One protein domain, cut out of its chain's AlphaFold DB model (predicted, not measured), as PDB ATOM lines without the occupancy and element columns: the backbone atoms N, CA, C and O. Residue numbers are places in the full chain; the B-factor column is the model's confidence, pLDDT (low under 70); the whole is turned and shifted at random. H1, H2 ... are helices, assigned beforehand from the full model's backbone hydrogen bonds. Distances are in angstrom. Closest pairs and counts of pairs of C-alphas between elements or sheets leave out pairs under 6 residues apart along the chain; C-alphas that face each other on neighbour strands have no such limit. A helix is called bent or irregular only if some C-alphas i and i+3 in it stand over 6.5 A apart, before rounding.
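Overview. This is residues 11 to 101 of the 120 residues of an uncharacterized protein of Streptomyces filamentosus NRRL 11379 (UniProt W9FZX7). A long looping stretch, residues 33 to 66, bridges two well separated groups of helices: H2 with H1 near it and about perpendicular to it, and the short H3 with the longest helix, H4, at the other end. The bridge folds back on itself twice in short antiparallel pairings, a second loop, residues 73 to 86, swings out between H3 and H4, and the last part of H4 sticks out; contacts between helices are few. The printed part has 91 residues with four named helices, in the order H1, H2, H3, H4, and no named strand. The class is all helix, though under half of the residues, 38 of 91, are in named elements. The whole is compact, with a radius of gyration of the C-alphas of 14.0 A, and spans 35 by 33 by 25 A.

Along the chain. H4, residues 87 to 99, measures 18.5 A from first to last C-alpha, from C-alpha 87 at (8.512, 47.960, -3.499) to C-alpha 99 at (15.883, 57.943, 10.195). H3, residues 67 to 72, measures 9.9 A and is only just irregular: C-alphas 68 and 71 are 6.8 A apart. H2, residues 21 to 32, measures 16.3 A. H1, residues 11 to 17, measures 10.2 A and begins with C-alpha 11 at (20.674, 34.820, -7.264).

Arrangement. H4 only just touches H3, with 3 pairs of C-alphas within 8 A, and does so with residues 90 to 94 alone. Their closest C-alphas, those of Leu 72 and Leu 90, are 7.1 A apart. They run opposite ways at a steep tilt of 57 degrees. H2 is apart from H3 and from H4. H1 and H2 are close but not clearly touching; their closest C-alphas, those of Val 14 and Ile 24, are 7.4 A apart. Their lines are about perpendicular, at 83 degrees. H1 is apart from H3 and H4. Outside the helices, residues 38 to 39 pair with 49 to 50, and residues 55 to 56 with 65 to 66, both antiparallel. In H1, H2 and H4 every O i to N i+4 pair is within hydrogen-bond range; in H3 it is 0 of 2, beside 2 of 3 O i to N i+3 pairs.

Size, cuts and confidence. The two C-alphas farthest apart, those of Ala 22 and Gly 77, are 35.9 A apart. The printed part, residues 11 to 101, has no cut. The link from H1 to H2 is tight, with 3 residues; those from H2 to H3, with 34 residues, and from H3 to H4, with 14, are long. Residues 15 to 22, of which 15 to 17 belong to H1, stand free, and so do residues 95 to 101, of which 95 to 99 belong to H4. The mean pLDDT of the printed part is 94.0, and no printed residue is under 70.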
ATOM      1  N   ARG A  11      21.436  35.161  -6.051       93.12
ATOM      2  CA  ARG A  11      20.674  34.820  -7.264       93.12
ATOM      3  C   ARG A  11      19.571  35.838  -7.559       93.12
ATOM      4  O   ARG A  11      19.432  36.264  -8.703       93.12
ATOM      5  N   ASN A  12      18.786  36.218  -6.553       93.69
ATOM      6  CA  ASN A  12      17.709  37.191  -6.728       93.69
ATOM      7  C   ASN A  12      18.259  38.588  -7.014       93.69
ATOM      8  O   ASN A  12      17.756  39.257  -7.908       93.69
ATOM      9  N   CYS A  13      19.326  39.005  -6.328       92.81
ATOM     10  CA  CYS A  13      19.983  40.282  -6.588       92.81
ATOM     11  C   CYS A  13      20.475  40.374  -8.039       92.81
ATOM     12  O   CYS A  13      20.213  41.374  -8.704       92.81
ATOM     13  N   VAL A  14      21.116  39.323  -8.564       93.12
ATOM     14  CA  VAL A  14      21.505  39.263  -9.985       93.12
ATOM     15  C   VAL A  14      20.276  39.333 -10.889       93.12
ATOM     16  O   VAL A  14      20.242  40.155 -11.797       93.12
ATOM     17  N   ARG A  15      19.244  38.525 -10.618       93.75
ATOM     18  CA  ARG A  15      18.018  38.487 -11.431       93.75
ATOM     19  C   ARG A  15      17.302  39.838 -11.491       93.75
ATOM     20  O   ARG A  15      16.806  40.203 -12.543       93.75
ATOM     21  N   TRP A  16      17.197  40.546 -10.371       92.31
ATOM     22  CA  TRP A  16      16.433  41.792 -10.278       92.31
ATOM     23  C   TRP A  16      17.194  43.016 -10.783       92.31
ATOM     24  O   TRP A  16      16.571  43.994 -11.177       92.31
ATOM     25  N   THR A  17      18.524  42.998 -10.698       93.81
ATOM     26  CA  THR A  17      19.355  44.118 -11.164       93.81
ATOM     27  C   THR A  17      19.834  43.943 -12.596       93.81
ATOM     28  O   THR A  17      20.253  44.923 -13.205       93.81
ATOM     29  N   GLU A  18      19.854  42.704 -13.093       95.38
ATOM     30  CA  GLU A  18      20.482  42.311 -14.361       95.38
ATOM     31  C   GLU A  18      21.965  42.718 -14.447       95.38
ATOM     32  O   GLU A  18      22.561  42.842 -15.518       95.38
ATOM     33  N   TRP A  19      22.606  42.934 -13.294       95.88
ATOM     34  CA  TRP A  19      24.003  43.329 -13.245       95.88
ATOM     35  C   TRP A  19      24.925  42.155 -13.556       95.88
ATOM     36  O   TRP A  19      24.767  41.041 -13.056       95.88
ATOM     37  N   LYS A  20      25.986  42.452 -14.312       95.38
ATOM     38  CA  LYS A  20      27.088  41.514 -14.539       95.38
ATOM     39  C   LYS A  20      27.754  41.128 -13.203       95.38
ATOM     40  O   LYS A  20      27.888  41.993 -12.329       95.38
ATOM     41  N   PRO A  21      28.281  39.894 -13.062       92.44
ATOM     42  CA  PRO A  21      28.890  39.419 -11.815       92.44
ATOM     43  C   PRO A  21      29.973  40.343 -11.240       92.44
ATOM     44  O   PRO A  21      30.020  40.563 -10.031       92.44
ATOM     45  N   ALA A  22      30.803  40.947 -12.096       95.06
ATOM     46  CA  ALA A  22      31.846  41.881 -11.670       95.06
ATOM     47  C   ALA A  22      31.282  43.121 -10.950       95.06
ATOM     48  O   ALA A  22      31.834  43.558  -9.940       95.06
ATOM     49  N   ARG A  23      30.149  43.657 -11.425       96.62
ATOM     50  CA  ARG A  23      29.485  44.809 -10.801       96.62
ATOM     51  C   ARG A  23      28.878  44.435  -9.450       96.62
ATOM     52  O   ARG A  23      29.033  45.191  -8.499       96.62
ATOM     53  N   ILE A  24      28.253  43.259  -9.349       93.69
ATOM     54  CA  ILE A  24      27.739  42.736  -8.072       93.69
ATOM     55  C   ILE A  24      28.878  42.561  -7.064       93.69
ATOM     56  O   ILE A  24      28.752  43.005  -5.925       93.69
ATOM     57  N   LYS A  25      30.011  41.976  -7.480       93.69
ATOM     58  CA  LYS A  25      31.189  41.808  -6.617       93.69
ATOM     59  C   LYS A  25      31.704  43.153  -6.099       93.69
ATOM     60  O   LYS A  25      31.960  43.270  -4.906       93.69
ATOM     61  N   LYS A  26      31.811  44.161  -6.972       97.06
ATOM     62  CA  LYS A  26      32.244  45.512  -6.588       97.06
ATOM     63  C   LYS A  26      31.279  46.159  -5.591       97.06
ATOM     64  O   LYS A  26      31.717  46.581  -4.532       97.06
ATOM     65  N   ALA A  27      29.976  46.151  -5.877       95.31
ATOM     66  CA  ALA A  27      28.969  46.721  -4.979       95.31
ATOM     67  C   ALA A  27      28.943  46.028  -3.606       95.31
ATOM     68  O   ALA A  27      28.763  46.673  -2.579       95.31
ATOM     69  N   ARG A  28      29.154  44.706  -3.572       94.38
ATOM     70  CA  ARG A  28      29.288  43.965  -2.314       94.38
ATOM     71  C   ARG A  28      30.540  44.366  -1.536       94.38
ATOM     72  O   ARG A  28      30.441  44.539  -0.330       94.38
ATOM     73  N   ALA A  29      31.683  44.514  -2.204       96.62
ATOM     74  CA  ALA A  29      32.917  44.958  -1.556       96.62
ATOM     75  C   ALA A  29      32.782  46.380  -0.987       96.62
ATOM     76  O   ALA A  29      33.210  46.628   0.134       96.62
ATOM     77  N   GLU A  30      32.131  47.286  -1.722       97.75
ATOM     78  CA  GLU A  30      31.834  48.642  -1.247       97.75
ATOM     79  C   GLU A  30      30.935  48.627  -0.006       97.75
ATOM     80  O   GLU A  30      31.231  49.314   0.963       97.75
ATOM     81  N   LEU A  31      29.879  47.802   0.009       96.31
ATOM     82  CA  LEU A  31      29.031  47.649   1.195       96.31
ATOM     83  C   LEU A  31      29.798  47.047   2.380       96.31
ATOM     84  O   LEU A  31      29.675  47.550   3.490       96.31
ATOM     85  N   ALA A  32      30.598  46.005   2.151       96.62
ATOM     86  CA  ALA A  32      31.377  45.337   3.197       96.62
ATOM     87  C   ALA A  32      32.463  46.231   3.821       96.62
ATOM     88  O   ALA A  32      32.925  45.948   4.919       96.62
ATOM     89  N   ALA A  33      32.861  47.310   3.141       97.75
ATOM     90  CA  ALA A  33      33.778  48.313   3.679       97.75
ATOM     91  C   ALA A  33      33.100  49.315   4.640       97.75
ATOM     92  O   ALA A  33      33.770  50.205   5.161       97.75
ATOM     93  N   THR A  34      31.787  49.196   4.860       96.38
ATOM     94  CA  THR A  34      31.002  50.029   5.788       96.38
ATOM     95  C   THR A  34      30.588  49.230   7.025       96.38
ATOM     96  O   THR A  34      30.655  48.004   7.033       96.38
ATOM     97  N   ASP A  35      30.091  49.916   8.050       93.38
ATOM     98  CA  ASP A  35      29.464  49.325   9.239       93.38
ATOM     99  C   ASP A  35      27.966  49.003   9.046       93.38
ATOM    100  O   ASP A  35      27.314  48.467   9.942       93.38
ATOM    101  N   LEU A  36      27.409  49.281   7.862       94.81
ATOM    102  CA  LEU A  36      25.988  49.078   7.554       94.81
ATOM    103  C   LEU A  36      25.611  47.603   7.378       94.81
ATOM    104  O   LEU A  36      24.424  47.259   7.352       94.81
ATOM    105  N   VAL A  37      26.602  46.735   7.173       96.06
ATOM    106  CA  VAL A  37      26.420  45.305   6.926       96.06
ATOM    107  C   VAL A  37      27.489  44.495   7.640       96.06
ATOM    108  O   VAL A  37      28.571  44.986   7.941       96.06
ATOM    109  N   VAL A  38      27.205  43.215   7.846       95.88
ATOM    110  CA  VAL A  38      28.169  42.237   8.352       95.88
ATOM    111  C   VAL A  38      28.354  41.106   7.350       95.88
ATOM    112  O   VAL A  38      27.397  40.667   6.697       95.88
ATOM    113  N   GLU A  39      29.585  40.608   7.249       95.44
ATOM    114  CA  GLU A  39      29.876  39.356   6.558       95.44
ATOM    115  C   GLU A  39      29.605  38.177   7.495       95.44
ATOM    116  O   GLU A  39      30.140  38.094   8.599       95.44
ATOM    117  N   ALA A  40      28.761  37.242   7.064       93.56
ATOM    118  CA  ALA A  40      28.478  36.038   7.836       93.56
ATOM    119  C   ALA A  40      28.147  34.850   6.927       93.56
ATOM    120  O   ALA A  40      27.965  34.974   5.715       93.56
ATOM    121  N   LYS A  41      28.017  33.667   7.536       93.31
ATOM    122  CA  LYS A  41      27.446  32.483   6.890       93.31
ATOM    123  C   LYS A  41      26.140  32.115   7.579       93.31
ATOM    124  O   LYS A  41      26.095  31.911   8.794       93.31
ATOM    125  N   ARG A  42      25.074  32.019   6.786       92.81
ATOM    126  CA  ARG A  42      23.749  31.584   7.235       92.81
ATOM    127  C   ARG A  42      23.249  30.487   6.316       92.81
ATOM    128  O   ARG A  42      23.242  30.644   5.093       92.81
ATOM    129  N   SER A  43      22.872  29.358   6.912       93.12
ATOM    130  CA  SER A  43      22.326  28.228   6.163       93.12
ATOM    131  C   SER A  43      21.119  28.693   5.351       93.12
ATOM    132  O   SER A  43      20.334  29.501   5.833       93.12
ATOM    133  N   ARG A  44      20.984  28.228   4.106       94.19
ATOM    134  CA  ARG A  44      19.871  28.546   3.184       94.19
ATOM    135  C   ARG A  44      19.712  30.019   2.762       94.19
ATOM    136  O   ARG A  44      18.943  30.273   1.842       94.19
ATOM    137  N   ALA A  45      20.435  30.976   3.347       93.81
ATOM    138  CA  ALA A  45      20.273  32.399   3.027       93.81
ATOM    139  C   ALA A  45      20.789  32.785   1.627       93.81
ATOM    140  O   ALA A  45      20.383  33.811   1.085       93.81
ATOM    141  N   GLY A  46      21.686  31.982   1.036       94.62
ATOM    142  CA  GLY A  46      22.137  32.144  -0.355       94.62
ATOM    143  C   GLY A  46      22.849  33.470  -0.652       94.62
ATOM    144  O   GLY A  46      22.791  33.941  -1.785       94.62
ATOM    145  N   ARG A  47      23.452  34.086   0.368       94.81
ATOM    146  CA  ARG A  47      24.209  35.345   0.326       94.81
ATOM    147  C   ARG A  47      25.169  35.408   1.511       94.81
ATOM    148  O   ARG A  47      25.157  34.519   2.363       94.81
ATOM    149  N   THR A  48      25.985  36.453   1.554       94.12
ATOM    150  CA  THR A  48      27.076  36.621   2.541       94.12
ATOM    151  C   THR A  48      27.060  37.964   3.266       94.12
ATOM    152  O   THR A  48      27.678  38.064   4.317       94.12
ATOM    153  N   LEU A  49      26.336  38.963   2.744       95.81
ATOM    154  CA  LEU A  49      26.123  40.251   3.405       95.81
ATOM    155  C   LEU A  49      24.741  40.320   4.039       95.81
ATOM    156  O   LEU A  49      23.735  39.931   3.426       95.81
ATOM    157  N   PHE A  50      24.712  40.866   5.248       95.38
ATOM    158  CA  PHE A  50      23.537  40.892   6.102       95.38
ATOM    159  C   PHE A  50      23.444  42.180   6.900       95.38
ATOM    160  O   PHE A  50      24.458  42.830   7.138       95.38
ATOM    161  N   LEU A  51      22.234  42.528   7.335       96.00
ATOM    162  CA  LEU A  51      22.059  43.607   8.303       96.00
ATOM    163  C   LEU A  51      22.658  43.191   9.658       96.00
ATOM    164  O   LEU A  51      22.581  42.005  10.005       96.00
ATOM    165  N   PRO A  52      23.247  44.127  10.421       95.31
ATOM    166  CA  PRO A  52      23.826  43.837  11.727       95.31
ATOM    167  C   PRO A  52      22.715  43.662  12.769       95.31
ATOM    168  O   PRO A  52      22.513  44.529  13.600       95.31
ATOM    169  N   CYS A  53      21.938  42.580  12.700       94.56
ATOM    170  CA  CYS A  53      20.853  42.300  13.642       94.56
ATOM    171  C   CYS A  53      20.619  40.793  13.843       94.56
ATOM    172  O   CYS A  53      21.313  39.938  13.278       94.56
ATOM    173  N   GLY A  54      19.613  40.474  14.660       93.38
ATOM    174  CA  GLY A  54      19.160  39.111  14.921       93.38
ATOM    175  C   GLY A  54      18.644  38.367  13.685       93.38
ATOM    176  O   GLY A  54      18.458  38.924  12.597       93.38
ATOM    177  N   TRP A  55      18.416  37.068  13.877       91.44
ATOM    178  CA  TRP A  55      18.046  36.121  12.831       91.44
ATOM    179  C   TRP A  55      16.787  35.350  13.189       91.44
ATOM    180  O   TRP A  55      16.733  34.699  14.227       91.44
ATOM    181  N   LEU A  56      15.823  35.361  12.273       91.69
ATOM    182  CA  LEU A  56      14.677  34.475  12.311       91.69
ATOM    183  C   LEU A  56      14.985  33.238  11.461       91.69
ATOM    184  O   LEU A  56      15.033  33.303  10.224       91.69
ATOM    185  N   GLU A  57      15.205  32.102  12.121       90.75
ATOM    186  CA  GLU A  57      15.302  30.806  11.450       90.75
ATOM    187  C   GLU A  57      13.930  30.344  10.960       90.75
ATOM    188  O   GLU A  57      12.920  30.488  11.645       90.75
ATOM    189  N   ARG A  58      13.882  29.800   9.737       91.31
ATOM    190  CA  ARG A  58      12.622  29.440   9.078       91.31
ATOM    191  C   ARG A  58      12.734  28.133   8.309       91.31
ATOM    192  O   ARG A  58      13.716  27.890   7.601       91.31
ATOM    193  N   GLY A  59      11.690  27.313   8.423       90.38
ATOM    194  CA  GLY A  59      11.533  26.083   7.650       90.38
ATOM    195  C   GLY A  59      11.231  26.355   6.173       90.38
ATOM    196  O   GLY A  59      10.780  27.437   5.801       90.38
ATOM    197  N   ALA A  60      11.458  25.353   5.319       89.69
ATOM    198  CA  ALA A  60      11.069  25.425   3.911       89.69
ATOM    199  C   ALA A  60       9.534  25.512   3.751       89.69
ATOM    200  O   ALA A  60       8.823  24.895   4.545       89.69
ATOM    201  N   PRO A  61       9.020  26.219   2.721       91.44
ATOM    202  CA  PRO A  61       9.741  26.896   1.628       91.44
ATOM    203  C   PRO A  61      10.336  28.277   1.963       91.44
ATOM    204  O   PRO A  61      11.017  28.858   1.115       91.44
ATOM    205  N   GLY A  62      10.103  28.799   3.164       91.75
ATOM    206  CA  GLY A  62      10.637  30.063   3.654       91.75
ATOM    207  C   GLY A  62      12.162  30.063   3.753       91.75
ATOM    208  O   GLY A  62      12.808  29.028   3.967       91.75
ATOM    209  N   LEU A  63      12.750  31.241   3.561       93.56
ATOM    210  CA  LEU A  63      14.168  31.479   3.812       93.56
ATOM    211  C   LEU A  63      14.348  32.185   5.159       93.56
ATOM    212  O   LEU A  63      13.422  32.878   5.594       93.56
ATOM    213  N   PRO A  64      15.511  32.016   5.817       93.00
ATOM    214  CA  PRO A  64      15.850  32.790   7.004       93.00
ATOM    215  C   PRO A  64      15.815  34.289   6.717       93.00
ATOM    216  O   PRO A  64      16.236  34.727   5.640       93.00
ATOM    217  N   LEU A  65      15.354  35.058   7.695       93.81
ATOM    218  CA  LEU A  65      15.127  36.494   7.571       93.81
ATOM    219  C   LEU A  65      15.853  37.238   8.695       93.81
ATOM    220  O   LEU A  65      15.933  36.746   9.816       93.81
ATOM    221  N   GLU A  66      16.380  38.424   8.404       95.00
ATOM    222  CA  GLU A  66      16.838  39.344   9.448       95.00
ATOM    223  C   GLU A  66      15.646  39.817  10.300       95.00
ATOM    224  O   GLU A  66      14.683  40.341   9.736       95.00
ATOM    225  N   THR A  67      15.705  39.678  11.631       94.19
ATOM    226  CA  THR A  67      14.567  39.986  12.533       94.19
ATOM    227  C   THR A  67      14.069  41.422  12.385       94.19
ATOM    228  O   THR A  67      12.874  41.693  12.423       94.19
ATOM    229  N   TRP A  68      14.973  42.360  12.085       95.62
ATOM    230  CA  TRP A  68      14.619  43.760  11.833       95.62
ATOM    231  C   TRP A  68      13.599  43.946  10.691       95.62
ATOM    232  O   TRP A  68      12.824  44.907  10.692       95.62
ATOM    233  N   LYS A  69      13.566  43.025   9.718       95.06
ATOM    234  CA  LYS A  69      12.621  43.052   8.593       95.06
ATOM    235  C   LYS A  69      11.248  42.486   8.940       95.06
ATOM    236  O   LYS A  69      10.339  42.661   8.135       95.06
ATOM    237  N   GLU A  70      11.069  41.820  10.079       92.69
ATOM    238  CA  GLU A  70       9.782  41.210  10.439       92.69
ATOM    239  C   GLU A  70       8.662  42.246  10.499       92.69
ATOM    240  O   GLU A  70       7.589  42.010   9.967       92.69
ATOM    241  N   SER A  71       8.922  43.447  11.011       91.75
ATOM    242  CA  SER A  71       7.912  44.513  11.037       91.75
ATOM    243  C   SER A  71       7.614  45.140   9.666       91.75
ATOM    244  O   SER A  71       6.692  45.943   9.554       91.75
ATOM    245  N   LEU A  72       8.351  44.778   8.606       94.19
ATOM    246  CA  LEU A  72       8.072  45.208   7.227       94.19
ATOM    247  C   LEU A  72       7.207  44.204   6.450       94.19
ATOM    248  O   LEU A  72       6.754  44.522   5.347       94.19
ATOM    249  N   TYR A  73       6.989  42.994   6.975       93.62
ATOM    250  CA  TYR A  73       6.289  41.927   6.261       93.62
ATOM    251  C   TYR A  73       5.354  41.137   7.178       93.62
ATOM    252  O   TYR A  73       5.692  40.877   8.325       93.62
ATOM    253  N   PRO A  74       4.223  40.632   6.667       89.56
ATOM    254  CA  PRO A  74       3.405  39.669   7.396       89.56
ATOM    255  C   PRO A  74       4.088  38.288   7.392       89.56
ATOM    256  O   PRO A  74       3.716  37.391   6.635       89.56
ATOM    257  N   VAL A  75       5.151  38.121   8.183       90.06
ATOM    258  CA  VAL A  75       5.898  36.859   8.273       90.06
ATOM    259  C   VAL A  75       5.067  35.829   9.039       90.06
ATOM    260  O   VAL A  75       4.731  36.034  10.200       90.06
ATOM    261  N   ALA A  76       4.756  34.699   8.400       85.31
ATOM    262  CA  ALA A  76       3.986  33.615   9.009       85.31
ATOM    263  C   ALA A  76       4.643  32.252   8.748       85.31
ATOM    264  O   ALA A  76       4.810  31.832   7.597       85.31
ATOM    265  N   GLY A  77       5.020  31.559   9.827       87.25
ATOM    266  CA  GLY A  77       5.579  30.205   9.793       87.25
ATOM    267  C   GLY A  77       6.676  30.019   8.736       87.25
ATOM    268  O   GLY A  77       7.600  30.830   8.609       87.25
ATOM    269  N   SER A  78       6.550  28.957   7.939       89.44
ATOM    270  CA  SER A  78       7.492  28.579   6.880       89.44
ATOM    271  C   SER A  78       7.094  29.043   5.472       89.44
ATOM    272  O   SER A  78       7.742  28.648   4.506       89.44
ATOM    273  N   ALA A  79       6.056  29.869   5.301       91.56
ATOM    274  CA  ALA A  79       5.638  30.340   3.974       91.56
ATOM    275  C   ALA A  79       6.715  31.221   3.305       91.56
ATOM    276  O   ALA A  79       7.577  31.784   3.971       91.56
ATOM    277  N   ARG A  80       6.710  31.410   1.982       90.62
ATOM    278  CA  ARG A  80       7.599  32.437   1.399       90.62
ATOM    279  C   ARG A  80       7.129  33.825   1.830       90.62
ATOM    280  O   ARG A  80       5.933  34.094   1.815       90.62
ATOM    281  N   THR A  81       8.063  34.698   2.192       91.94
ATOM    282  CA  THR A  81       7.726  36.072   2.572       91.94
ATOM    283  C   THR A  81       7.529  36.894   1.306       91.94
ATOM    284  O   THR A  81       8.455  37.042   0.508       91.94
ATOM    285  N   LEU A  82       6.320  37.417   1.114       90.06
ATOM    286  CA  LEU A  82       5.968  38.222  -0.051       90.06
ATOM    287  C   LEU A  82       5.779  39.694   0.350       90.06
ATOM    288  O   LEU A  82       5.194  39.975   1.398       90.06
ATOM    289  N   PRO A  83       6.249  40.647  -0.475       92.00
ATOM    290  CA  PRO A  83       5.876  42.051  -0.357       92.00
ATOM    291  C   PRO A  83       4.355  42.234  -0.379       92.00
ATOM    292  O   PRO A  83       3.708  41.889  -1.363       92.00
ATOM    293  N   HIS A  84       3.796  42.795   0.693       93.06
ATOM    294  CA  HIS A  84       2.375  43.164   0.775       93.06
ATOM    295  C   HIS A  84       2.119  44.622   0.350       93.06
ATOM    296  O   HIS A  84       0.975  45.045   0.213       93.06
ATOM    297  N   LEU A  85       3.194  45.382   0.125       94.38
ATOM    298  CA  LEU A  85       3.186  46.758  -0.360       94.38
ATOM    299  C   LEU A  85       4.026  46.867  -1.637       94.38
ATOM    300  O   LEU A  85       4.944  46.059  -1.841       94.38
ATOM    301  N   PRO A  86       3.785  47.898  -2.470       95.00
ATOM    302  CA  PRO A  86       4.681  48.233  -3.567       95.00
ATOM    303  C   PRO A  86       6.123  48.395  -3.078       95.00
ATOM    304  O   PRO A  86       6.375  48.986  -2.026       95.00
ATOM    305  N   VAL A  87       7.087  47.919  -3.869       92.12
ATOM    306  CA  VAL A  87       8.512  47.960  -3.499       92.12
ATOM    307  C   VAL A  87       8.971  49.365  -3.073       92.12
ATOM    308  O   VAL A  87       9.597  49.457  -2.019       92.12
ATOM    309  N   PRO A  88       8.641  50.467  -3.779       95.00
ATOM    310  CA  PRO A  88       9.032  51.807  -3.334       95.00
ATOM    311  C   PRO A  88       8.508  52.169  -1.937       95.00
ATOM    312  O   PRO A  88       9.243  52.754  -1.144       95.00
ATOM    313  N   ALA A  89       7.279  51.764  -1.602       96.31
ATOM    314  CA  ALA A  89       6.688  52.010  -0.288       96.31
ATOM    315  C   ALA A  89       7.423  51.243   0.821       96.31
ATOM    316  O   ALA A  89       7.654  51.791   1.895       96.31
ATOM    317  N   LEU A  90       7.883  50.016   0.546       95.88
ATOM    318  CA  LEU A  90       8.719  49.262   1.489       95.88
ATOM    319  C   LEU A  90      10.053  49.963   1.764       95.88
ATOM    320  O   LEU A  90      10.487  50.019   2.914       95.88
ATOM    321  N   TYR A  91      10.704  50.518   0.736       95.56
ATOM    322  CA  TYR A  91      11.933  51.299   0.929       95.56
ATOM    323  C   TYR A  91      11.684  52.589   1.704       95.56
ATOM    324  O   TYR A  91      12.479  52.909   2.584       95.56
ATOM    325  N   ALA A  92      10.586  53.293   1.423       96.81
ATOM    326  CA  ALA A  92      10.208  54.484   2.173       96.81
ATOM    327  C   ALA A  92       9.970  54.164   3.658       96.81
ATOM    328  O   ALA A  92      10.513  54.848   4.523       96.81
ATOM    329  N   ALA A  93       9.243  53.083   3.959       96.19
ATOM    330  CA  ALA A  93       8.986  52.640   5.330       96.19
ATOM    331  C   ALA A  93      10.278  52.252   6.067       96.19
ATOM    332  O   ALA A  93      10.520  52.703   7.185       96.19
ATOM    333  N   ALA A  94      11.147  51.461   5.431       96.94
ATOM    334  CA  ALA A  94      12.435  51.092   6.011       96.94
ATOM    335  C   ALA A  94      13.333  52.314   6.254       96.94
ATOM    336  O   ALA A  94      13.978  52.410   7.296       96.94
ATOM    337  N   TRP A  95      13.357  53.263   5.316       96.25
ATOM    338  CA  TRP A  95      14.135  54.491   5.459       96.25
ATOM    339  C   TRP A  95      13.618  55.375   6.595       96.25
ATOM    340  O   TRP A  95      14.414  55.891   7.375       96.25
ATOM    341  N   ALA A  96      12.295  55.502   6.730       97.12
ATOM    342  CA  ALA A  96      11.678  56.239   7.826       97.12
ATOM    343  C   ALA A  96      12.064  55.652   9.193       97.12
ATOM    344  O   ALA A  96      12.415  56.411  10.091       97.12
ATOM    345  N   ARG A  97      12.088  54.318   9.332       96.69
ATOM    346  CA  ARG A  97      12.533  53.641  10.564       96.69
ATOM    347  C   ARG A  97      13.987  53.953  10.903       96.69
ATOM    348  O   ARG A  97      14.265  54.425  11.999       96.69
ATOM    349  N   VAL A  98      14.892  53.795   9.933       96.25
ATOM    350  CA  VAL A  98      16.321  54.110  10.114       96.25
ATOM    351  C   VAL A  98      16.514  55.573  10.525       96.25
ATOM    352  O   VAL A  98      17.244  55.865  11.467       96.25
ATOM    353  N   ARG A  99      15.826  56.510   9.860       96.94
ATOM    354  CA  ARG A  99      15.883  57.943  10.195       96.94
ATOM    355  C   ARG A  99      15.239  58.277  11.540       96.94
ATOM    356  O   ARG A  99      15.631  59.268  12.147       96.94
ATOM    357  N   GLY A 100      14.287  57.465  11.987       96.62
ATOM    358  CA  GLY A 100      13.647  57.548  13.297       96.62
ATOM    359  C   GLY A 100      14.435  56.890  14.432       96.62
ATOM    360  O   GLY A 100      13.920  56.828  15.542       96.62
ATOM    361  N   GLY A 101      15.655  56.396  14.179       95.56
ATOM    362  CA  GLY A 101      16.511  55.762  15.191       95.56
ATOM    363  C   GLY A 101      16.307  54.253  15.353       95.56
ATOM    364  O   GLY A 101      17.016  53.628  16.132       95.56
TER     365      GLY A 101